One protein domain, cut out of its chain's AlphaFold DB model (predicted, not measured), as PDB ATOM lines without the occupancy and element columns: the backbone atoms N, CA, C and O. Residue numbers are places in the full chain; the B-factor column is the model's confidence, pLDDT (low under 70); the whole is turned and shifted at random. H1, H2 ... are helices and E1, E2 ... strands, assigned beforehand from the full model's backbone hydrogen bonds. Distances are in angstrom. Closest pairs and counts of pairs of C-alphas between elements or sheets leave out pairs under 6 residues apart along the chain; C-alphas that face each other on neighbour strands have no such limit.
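AT A GLANCE: This is residues 3 to 63 of the 71 residues of an uncharacterized protein of Arthrospira platensis (strain NIES-39 / IAM M-135) (UniProt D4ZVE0). A four-stranded sheet has helices H1 and H2 over one face; the other face is bare. The 61 printed residues run E1 E2 H1 E3 H2 E4, class mixed, sheet order E1 E2 E3 E4, mixed. The whole is compact, radius of gyration of the C-alphas 10.7 A, spanning 30 by 24 by 17 A.

HOW THE PARTS SIT: E2, residues 10 to 14, and E3, residues 32 to 38, are parallel, N 11 to O 32 2.8 A. E1, residues 3 to 5, forms an antiparallel hairpin with E2, N 4 to O 12 2.9 A. E4, residues 58 to 61, is parallel to E3, N 36 to O 58 2.9 A. H2, residues 47 to 53, lies over E3, height 9.3 A over the sheet; their closest C-alphas, Ile 36 and Ala 47, are 6.8 A apart. H1, residues 21 to 30, is on the same face, height 10.3 A, apart from H2. E2, H1, E3 and E3, H2, E4 are strand-helix-strand units, parallel neighbour strands joined through a helix, with right-handed crossovers. In H1 and H2 every O i to N i+4 pair is within hydrogen-bond range.

IN THESE COORDINATES: E3 is 17.9 A long, H1 14.3 A, E2 13.3 A. E1 begins at C-alpha 3 (11.804, -16.717, -27.425); E4 ends at C-alpha 61 (8.649, -1.847, -22.672).

THE WHOLE: The farthest C-alphas, Gln 29 and Pro 63, are 31.7 A apart. The printed part has no cut and no long link; no printed residue is under 70 in pLDDT.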
ATOM      1  N   VAL A   3      10.347 -16.750 -27.603       98.38
ATOM      2  CA  VAL A   3      11.804 -16.717 -27.425       98.38
ATOM      3  C   VAL A   3      12.455 -16.696 -28.799       98.38
ATOM      4  O   VAL A   3      12.204 -17.582 -29.614       98.38
ATOM      5  N   ILE A   4      13.287 -15.691 -29.054       98.44
ATOM      6  CA  ILE A   4      14.079 -15.573 -30.280       98.44
ATOM      7  C   ILE A   4      15.538 -15.793 -29.909       98.44
ATOM      8  O   ILE A   4      16.056 -15.132 -29.008       98.44
ATOM      9  N   ARG A   5      16.205 -16.706 -30.615       98.19
ATOM     10  CA  ARG A   5      17.652 -16.887 -30.510       98.19
ATOM     11  C   ARG A   5      18.353 -15.930 -31.468       98.19
ATOM     12  O   ARG A   5      18.065 -15.933 -32.661       98.19
ATOM     13  N   LEU A   6      19.258 -15.132 -30.924       97.69
ATOM     14  CA  LEU A   6      20.101 -14.176 -31.629       97.69
ATOM     15  C   LEU A   6      21.487 -14.794 -31.892       97.69
ATOM     16  O   LEU A   6      21.732 -15.972 -31.604       97.69
ATOM     17  N   ALA A   7      22.407 -13.999 -32.441       95.12
ATOM     18  CA  ALA A   7      23.814 -14.380 -32.542       95.12
ATOM     19  C   ALA A   7      24.417 -14.681 -31.153       95.12
ATOM     20  O   ALA A   7      23.863 -14.307 -30.122       95.12
ATOM     21  N   ASN A   8      25.554 -15.385 -31.121       95.38
ATOM     22  CA  ASN A   8      26.303 -15.681 -29.888       95.38
ATOM     23  C   ASN A   8      25.495 -16.397 -28.787       95.38
ATOM     24  O   ASN A   8      25.813 -16.284 -27.608       95.38
ATOM     25  N   ARG A   9      24.460 -17.161 -29.169       96.44
ATOM     26  CA  ARG A   9      23.537 -17.839 -28.239       96.44
ATOM     27  C   ARG A   9      22.862 -16.874 -27.257       96.44
ATOM     28  O   ARG A   9      22.556 -17.256 -26.131       96.44
ATOM     29  N   GLU A  10      22.609 -15.640 -27.662       98.44
ATOM     30  CA  GLU A  10      21.789 -14.720 -26.879       98.44
ATOM     31  C   GLU A  10      20.302 -14.948 -27.163       98.44
ATOM     32  O   GLU A  10      19.923 -15.418 -28.237       98.44
ATOM     33  N   LEU A  11      19.447 -14.611 -26.200       98.75
ATOM     34  CA  LEU A  11      18.000 -14.752 -26.317       98.75
ATOM     35  C   LEU A  11      17.295 -13.415 -26.092       98.75
ATOM     36  O   LEU A  11      17.582 -12.696 -25.129       98.75
ATOM     37  N   ALA A  12      16.307 -13.136 -26.936       98.56
ATOM     38  CA  ALA A  12      15.267 -12.155 -26.666       98.56
ATOM     39  C   ALA A  12      13.990 -12.877 -26.224       98.56
ATOM     40  O   ALA A  12      13.468 -13.736 -26.939       98.56
ATOM     41  N   VAL A  13      13.486 -12.523 -25.045       98.50
ATOM     42  CA  VAL A  13      12.232 -13.034 -24.492       98.50
ATOM     43  C   VAL A  13      11.166 -11.955 -24.618       98.50
ATOM     44  O   VAL A  13      11.291 -10.874 -24.047       98.50
ATOM     45  N   ILE A  14      10.098 -12.256 -25.349       98.25
ATOM     46  CA  ILE A  14       8.980 -11.347 -25.604       98.25
ATOM     47  C   ILE A  14       7.755 -11.833 -24.832       98.25
ATOM     48  O   ILE A  14       7.399 -13.014 -24.895       98.25
ATOM     49  N   SER A  15       7.092 -10.911 -24.136       97.19
ATOM     50  CA  SER A  15       5.917 -11.173 -23.303       97.19
ATOM     51  C   SER A  15       6.172 -12.307 -22.302       97.19
ATOM     52  O   SER A  15       5.579 -13.388 -22.450       97.19
ATOM     53  N   PRO A  16       7.098 -12.108 -21.339       97.00
ATOM     54  CA  PRO A  16       7.437 -13.127 -20.352       97.00
ATOM     55  C   PRO A  16       6.188 -13.602 -19.605       97.00
ATOM     56  O   PRO A  16       5.256 -12.836 -19.356       97.00
ATOM     57  N   ILE A  17       6.184 -14.887 -19.272       97.19
ATOM     58  CA  ILE A  17       5.154 -15.540 -18.454       97.19
ATOM     59  C   ILE A  17       5.734 -15.860 -17.078       97.19
ATOM     60  O   ILE A  17       6.916 -15.630 -16.844       97.19
ATOM     61  N   GLN A  18       4.925 -16.400 -16.170       97.25
ATOM     62  CA  GLN A  18       5.412 -16.856 -14.873       97.25
ATOM     63  C   GLN A  18       6.604 -17.813 -15.038       97.25
ATOM     64  O   GLN A  18       6.529 -18.799 -15.776       97.25
ATOM     65  N   SER A  19       7.715 -17.506 -14.365       96.62
ATOM     66  CA  SER A  19       8.902 -18.355 -14.382       96.62
ATOM     67  C   SER A  19       8.672 -19.646 -13.600       96.62
ATOM     68  O   SER A  19       8.005 -19.647 -12.567       96.62
ATOM     69  N   SER A  20       9.320 -20.719 -14.038       97.94
ATOM     70  CA  SER A  20       9.550 -21.931 -13.250       97.94
ATOM     71  C   SER A  20      10.989 -22.391 -13.456       97.94
ATOM     72  O   SER A  20      11.593 -22.054 -14.479       97.94
ATOM     73  N   ASP A  21      11.524 -23.199 -12.545       98.00
ATOM     74  CA  ASP A  21      12.890 -23.731 -12.664       98.00
ATOM     75  C   ASP A  21      13.088 -24.503 -13.971       98.00
ATOM     76  O   ASP A  21      14.114 -24.376 -14.639       98.00
ATOM     77  N   ARG A  22      12.056 -25.240 -14.402       98.31
ATOM     78  CA  ARG A  22      12.049 -25.929 -15.695       98.31
ATOM     79  C   ARG A  22      12.183 -24.944 -16.854       98.31
ATOM     80  O   ARG A  22      12.993 -25.179 -17.745       98.31
ATOM     81  N   LEU A  23      11.416 -23.853 -16.844       98.19
ATOM     82  CA  LEU A  23      11.469 -22.843 -17.902       98.19
ATOM     83  C   LEU A  23      12.831 -22.141 -17.938       98.19
ATOM     84  O   LEU A  23      13.400 -21.961 -19.012       98.19
ATOM     85  N   VAL A  24      13.363 -21.769 -16.773       98.19
ATOM     86  CA  VAL A  24      14.684 -21.134 -16.646       98.19
ATOM     87  C   VAL A  24      15.780 -22.073 -17.151       98.19
ATOM     88  O   VAL A  24      16.626 -21.654 -17.938       98.19
ATOM     89  N   SER A  25      15.719 -23.357 -16.792       98.31
ATOM     90  CA  SER A  25      16.645 -24.378 -17.293       98.31
ATOM     91  C   SER A  25      16.570 -24.528 -18.818       98.31
ATOM     92  O   SER A  25      17.598 -24.510 -19.496       98.31
ATOM     93  N   GLN A  26      15.361 -24.582 -19.388       98.31
ATOM     94  CA  GLN A  26      15.165 -24.641 -20.842       98.31
ATOM     95  C   GLN A  26      15.716 -23.400 -21.557       98.31
ATOM     96  O   GLN A  26      16.353 -23.530 -22.602       98.31
ATOM     97  N   LEU A  27      15.514 -22.204 -20.996       98.31
ATOM     98  CA  LEU A  27      16.109 -20.975 -21.525       98.31
ATOM     99  C   LEU A  27      17.641 -21.053 -21.484       98.31
ATOM    100  O   LEU A  27      18.274 -20.804 -22.505       98.31
ATOM    101  N   GLY A  28      18.228 -21.493 -20.367       97.88
ATOM    102  CA  GLY A  28      19.679 -21.652 -20.224       97.88
ATOM    103  C   GLY A  28      20.295 -22.639 -21.223       97.88
ATOM    104  O   GLY A  28      21.394 -22.407 -21.726       97.88
ATOM    105  N   GLN A  29      19.578 -23.706 -21.587       98.06
ATOM    106  CA  GLN A  29      20.014 -24.629 -22.643       98.06
ATOM    107  C   GLN A  29      20.036 -23.958 -24.026       98.06
ATOM    108  O   GLN A  29      20.927 -24.225 -24.839       98.06
ATOM    109  N   LEU A  30      19.078 -23.069 -24.299       97.88
ATOM    110  CA  LEU A  30      19.001 -22.338 -25.566       97.88
ATOM    111  C   LEU A  30      20.054 -21.228 -25.659       97.88
ATOM    112  O   LEU A  30      20.594 -21.003 -26.747       97.88
ATOM    113  N   GLY A  31      20.361 -20.555 -24.549       98.06
ATOM    114  CA  GLY A  31      21.250 -19.403 -24.543       98.06
ATOM    115  C   GLY A  31      21.140 -18.505 -23.311       98.06
ATOM    116  O   GLY A  31      20.494 -18.840 -22.322       98.06
ATOM    117  N   VAL A  32      21.762 -17.329 -23.383       98.06
ATOM    118  CA  VAL A  32      21.718 -16.314 -22.321       98.06
ATOM    119  C   VAL A  32      20.630 -15.297 -22.641       98.06
ATOM    120  O   VAL A  32      20.657 -14.664 -23.695       98.06
ATOM    121  N   VAL A  33      19.670 -15.102 -21.734       98.50
ATOM    122  CA  VAL A  33      18.641 -14.064 -21.891       98.50
ATOM    123  C   VAL A  33      19.294 -12.687 -21.832       98.50
ATOM    124  O   VAL A  33      19.772 -12.258 -20.784       98.50
ATOM    125  N   LYS A  34      19.308 -11.996 -22.977       98.44
ATOM    126  CA  LYS A  34      19.915 -10.673 -23.139       98.44
ATOM    127  C   LYS A  34      18.880  -9.558 -23.220       98.44
ATOM    128  O   LYS A  34      19.167  -8.440 -22.800       98.44
ATOM    129  N   TYR A  35      17.673  -9.868 -23.689       98.56
ATOM    130  CA  TYR A  35      16.588  -8.899 -23.823       98.56
ATOM    131  C   TYR A  35      15.283  -9.447 -23.250       98.56
ATOM    132  O   TYR A  35      14.896 -10.578 -23.545       98.56
ATOM    133  N   ILE A  36      14.589  -8.626 -22.463       98.56
ATOM    134  CA  ILE A  36      13.233  -8.883 -21.965       98.56
ATOM    135  C   ILE A  36      12.335  -7.791 -22.539       98.56
ATOM    136  O   ILE A  36      12.603  -6.608 -22.345       98.56
ATOM    137  N   ILE A  37      11.282  -8.174 -23.256       98.25
ATOM    138  CA  ILE A  37      10.456  -7.246 -24.028       98.25
ATOM    139  C   ILE A  37       8.994  -7.379 -23.600       98.25
ATOM    140  O   ILE A  37       8.395  -8.447 -23.741       98.25
ATOM    141  N   ALA A  38       8.400  -6.288 -23.122       97.25
ATOM    142  CA  ALA A  38       6.960  -6.149 -22.915       97.25
ATOM    143  C   ALA A  38       6.368  -5.305 -24.063       97.25
ATOM    144  O   ALA A  38       6.376  -4.076 -23.983       97.25
ATOM    145  N   PRO A  39       5.866  -5.925 -25.149       96.12
ATOM    146  CA  PRO A  39       5.527  -5.211 -26.386       96.12
ATOM    147  C   PRO A  39       4.230  -4.394 -26.299       96.12
ATOM    148  O   PRO A  39       3.876  -3.694 -27.239       96.12
ATOM    149  N   ASN A  40       3.493  -4.496 -25.193       94.50
ATOM    150  CA  ASN A  40       2.301  -3.705 -24.924       94.50
ATOM    151  C   ASN A  40       2.122  -3.516 -23.410       94.50
ATOM    152  O   ASN A  40       2.843  -4.100 -22.598       94.50
ATOM    153  N   LEU A  41       1.101  -2.748 -23.036       92.75
ATOM    154  CA  LEU A  41       0.784  -2.413 -21.649       92.75
ATOM    155  C   LEU A  41       0.152  -3.555 -20.834       92.75
ATOM    156  O   LEU A  41      -0.316  -3.310 -19.728       92.75
ATOM    157  N   TYR A  42       0.094  -4.784 -21.344       89.31
ATOM    158  CA  TYR A  42      -0.457  -5.952 -20.639       89.31
ATOM    159  C   TYR A  42       0.599  -7.037 -20.396       89.31
ATOM    160  O   TYR A  42       0.490  -7.813 -19.453       89.31
ATOM    161  N   HIS A  43       1.659  -7.068 -21.203       91.31
ATOM    162  CA  HIS A  43       2.683  -8.113 -21.171       91.31
ATOM    163  C   HIS A  43       3.847  -7.859 -20.195       91.31
ATOM    164  O   HIS A  43       4.844  -8.577 -20.231       91.31
ATOM    165  N   TYR A  44       3.747  -6.852 -19.323       89.19
ATOM    166  CA  TYR A  44       4.808  -6.506 -18.368       89.19
ATOM    167  C   TYR A  44       4.722  -7.271 -17.038       89.19
ATOM    168  O   TYR A  44       5.676  -7.231 -16.265       89.19
ATOM    169  N   LEU A  45       3.609  -7.967 -16.764       93.06
ATOM    170  CA  LEU A  45       3.292  -8.539 -15.446       93.06
ATOM    171  C   LEU A  45       4.426  -9.396 -14.856       93.06
ATOM    172  O   LEU A  45       4.733  -9.286 -13.674       93.06
ATOM    173  N   PHE A  46       5.080 -10.211 -15.686       95.69
ATOM    174  CA  PHE A  46       6.173 -11.093 -15.261       95.69
ATOM    175  C   PHE A  46       7.568 -10.565 -15.623       95.69
ATOM    176  O   PHE A  46       8.572 -11.221 -15.347       95.69
ATOM    177  N   ALA A  47       7.659  -9.372 -16.219       94.31
ATOM    178  CA  ALA A  47       8.931  -8.809 -16.661       94.31
ATOM    179  C   ALA A  47       9.864  -8.477 -15.489       94.31
ATOM    180  O   ALA A  47      11.064  -8.714 -15.592       94.31
ATOM    181  N   ALA A  48       9.322  -8.009 -14.358       93.94
ATOM    182  CA  ALA A  48      10.110  -7.733 -13.153       93.94
ATOM    183  C   ALA A  48      10.759  -9.006 -12.581       93.94
ATOM    184  O   ALA A  48      11.946  -9.017 -12.267       93.94
ATOM    185  N   ASN A  49      10.005 -10.109 -12.513       96.12
ATOM    186  CA  ASN A  49      10.536 -11.401 -12.082       96.12
ATOM    187  C   ASN A  49      11.625 -11.913 -13.042       96.12
ATOM    188  O   ASN A  49      12.705 -12.290 -12.591       96.12
ATOM    189  N   PHE A  50      11.404 -11.827 -14.359       97.44
ATOM    190  CA  PHE A  50      12.435 -12.164 -15.346       97.44
ATOM    191  C   PHE A  50      13.683 -11.287 -15.209       97.44
ATOM    192  O   PHE A  50      14.797 -11.795 -15.302       97.44
ATOM    193  N   LYS A  51      13.524  -9.987 -14.951       96.94
ATOM    194  CA  LYS A  51      14.648  -9.067 -14.741       96.94
ATOM    195  C   LYS A  51      15.427  -9.386 -13.461       96.94
ATOM    196  O   LYS A  51      16.639  -9.218 -13.457       96.94
ATOM    197  N   SER A  52      14.765  -9.890 -12.420       97.31
ATOM    198  CA  SER A  52      15.425 -10.383 -11.202       97.31
ATOM    199  C   SER A  52      16.272 -11.635 -11.473       97.31
ATOM    200  O   SER A  52      17.418 -11.708 -11.040       97.31
ATOM    201  N   ILE A  53      15.752 -12.586 -12.260       97.94
ATOM    202  CA  ILE A  53      16.477 -13.812 -12.647       97.94
ATOM    203  C   ILE A  53      17.637 -13.495 -13.606       97.94
ATOM    204  O   ILE A  53      18.717 -14.075 -13.499       97.94
ATOM    205  N   TYR A  54      17.428 -12.560 -14.536       97.75
ATOM    206  CA  TYR A  54      18.399 -12.151 -15.551       97.75
ATOM    207  C   TYR A  54      18.778 -10.670 -15.379       97.75
ATOM    208  O   TYR A  54      18.419  -9.828 -16.210       97.75
ATOM    209  N   PRO A  55      19.538 -10.314 -14.326       97.94
ATOM    210  CA  PRO A  55      19.822  -8.918 -13.983       97.94
ATOM    211  C   PRO A  55      20.603  -8.174 -15.069       97.94
ATOM    212  O   PRO A  55      20.485  -6.957 -15.183       97.94
ATOM    213  N   GLN A  56      21.339  -8.888 -15.924       97.44
ATOM    214  CA  GLN A  56      22.107  -8.315 -17.035       97.44
ATOM    215  C   GLN A  56      21.290  -8.127 -18.327       97.44
ATOM    216  O   GLN A  56      21.801  -7.565 -19.296       97.44
ATOM    217  N   ALA A  57      20.037  -8.592 -18.368       98.31
ATOM    218  CA  ALA A  57      19.188  -8.469 -19.547       98.31
ATOM    219  C   ALA A  57      18.631  -7.046 -19.677       98.31
ATOM    220  O   ALA A  57      18.101  -6.488 -18.714       98.31
ATOM    221  N   THR A  58      18.701  -6.448 -20.860       98.31
ATOM    222  CA  THR A  58      18.080  -5.144 -21.113       98.31
ATOM    223  C   THR A  58      16.563  -5.302 -21.154       98.31
ATOM    224  O   THR A  58      16.042  -6.180 -21.844       98.31
ATOM    225  N   PHE A  59      15.847  -4.452 -20.415       97.31
ATOM    226  CA  PHE A  59      14.387  -4.432 -20.425       97.31
ATOM    227  C   PHE A  59      13.875  -3.357 -21.386       97.31
ATOM    228  O   PHE A  59      14.246  -2.192 -21.266       97.31
ATOM    229  N   GLY A  60      13.024  -3.758 -22.327       96.81
ATOM    230  CA  GLY A  60      12.292  -2.864 -23.217       96.81
ATOM    231  C   GLY A  60      10.791  -3.001 -22.987       96.81
ATOM    232  O   GLY A  60      10.259  -4.111 -22.964       96.81
ATOM    233  N   ALA A  61      10.094  -1.879 -22.848       95.81
ATOM    234  CA  ALA A  61       8.649  -1.847 -22.672       95.81
ATOM    235  C   ALA A  61       7.989  -0.914 -23.682       95.81
ATOM    236  O   ALA A  61       8.603   0.042 -24.155       95.81
ATOM    237  N   ALA A  62       6.718  -1.177 -23.978       95.31
ATOM    238  CA  ALA A  62       5.898  -0.253 -24.740       95.31
ATOM    239  C   ALA A  62       5.842   1.133 -24.059       95.31
ATOM    240  O   ALA A  62       5.750   1.204 -22.824       95.31
ATOM    241  N   PRO A  63       5.846   2.230 -24.841       94.69
ATOM    242  CA  PRO A  63       5.625   3.571 -24.313       94.69
ATOM    243  C   PRO A  63       4.350   3.645 -23.464       94.69
ATOM    244  O   PRO A  63       3.361   2.969 -23.747       94.69
TER     245      PRO A  63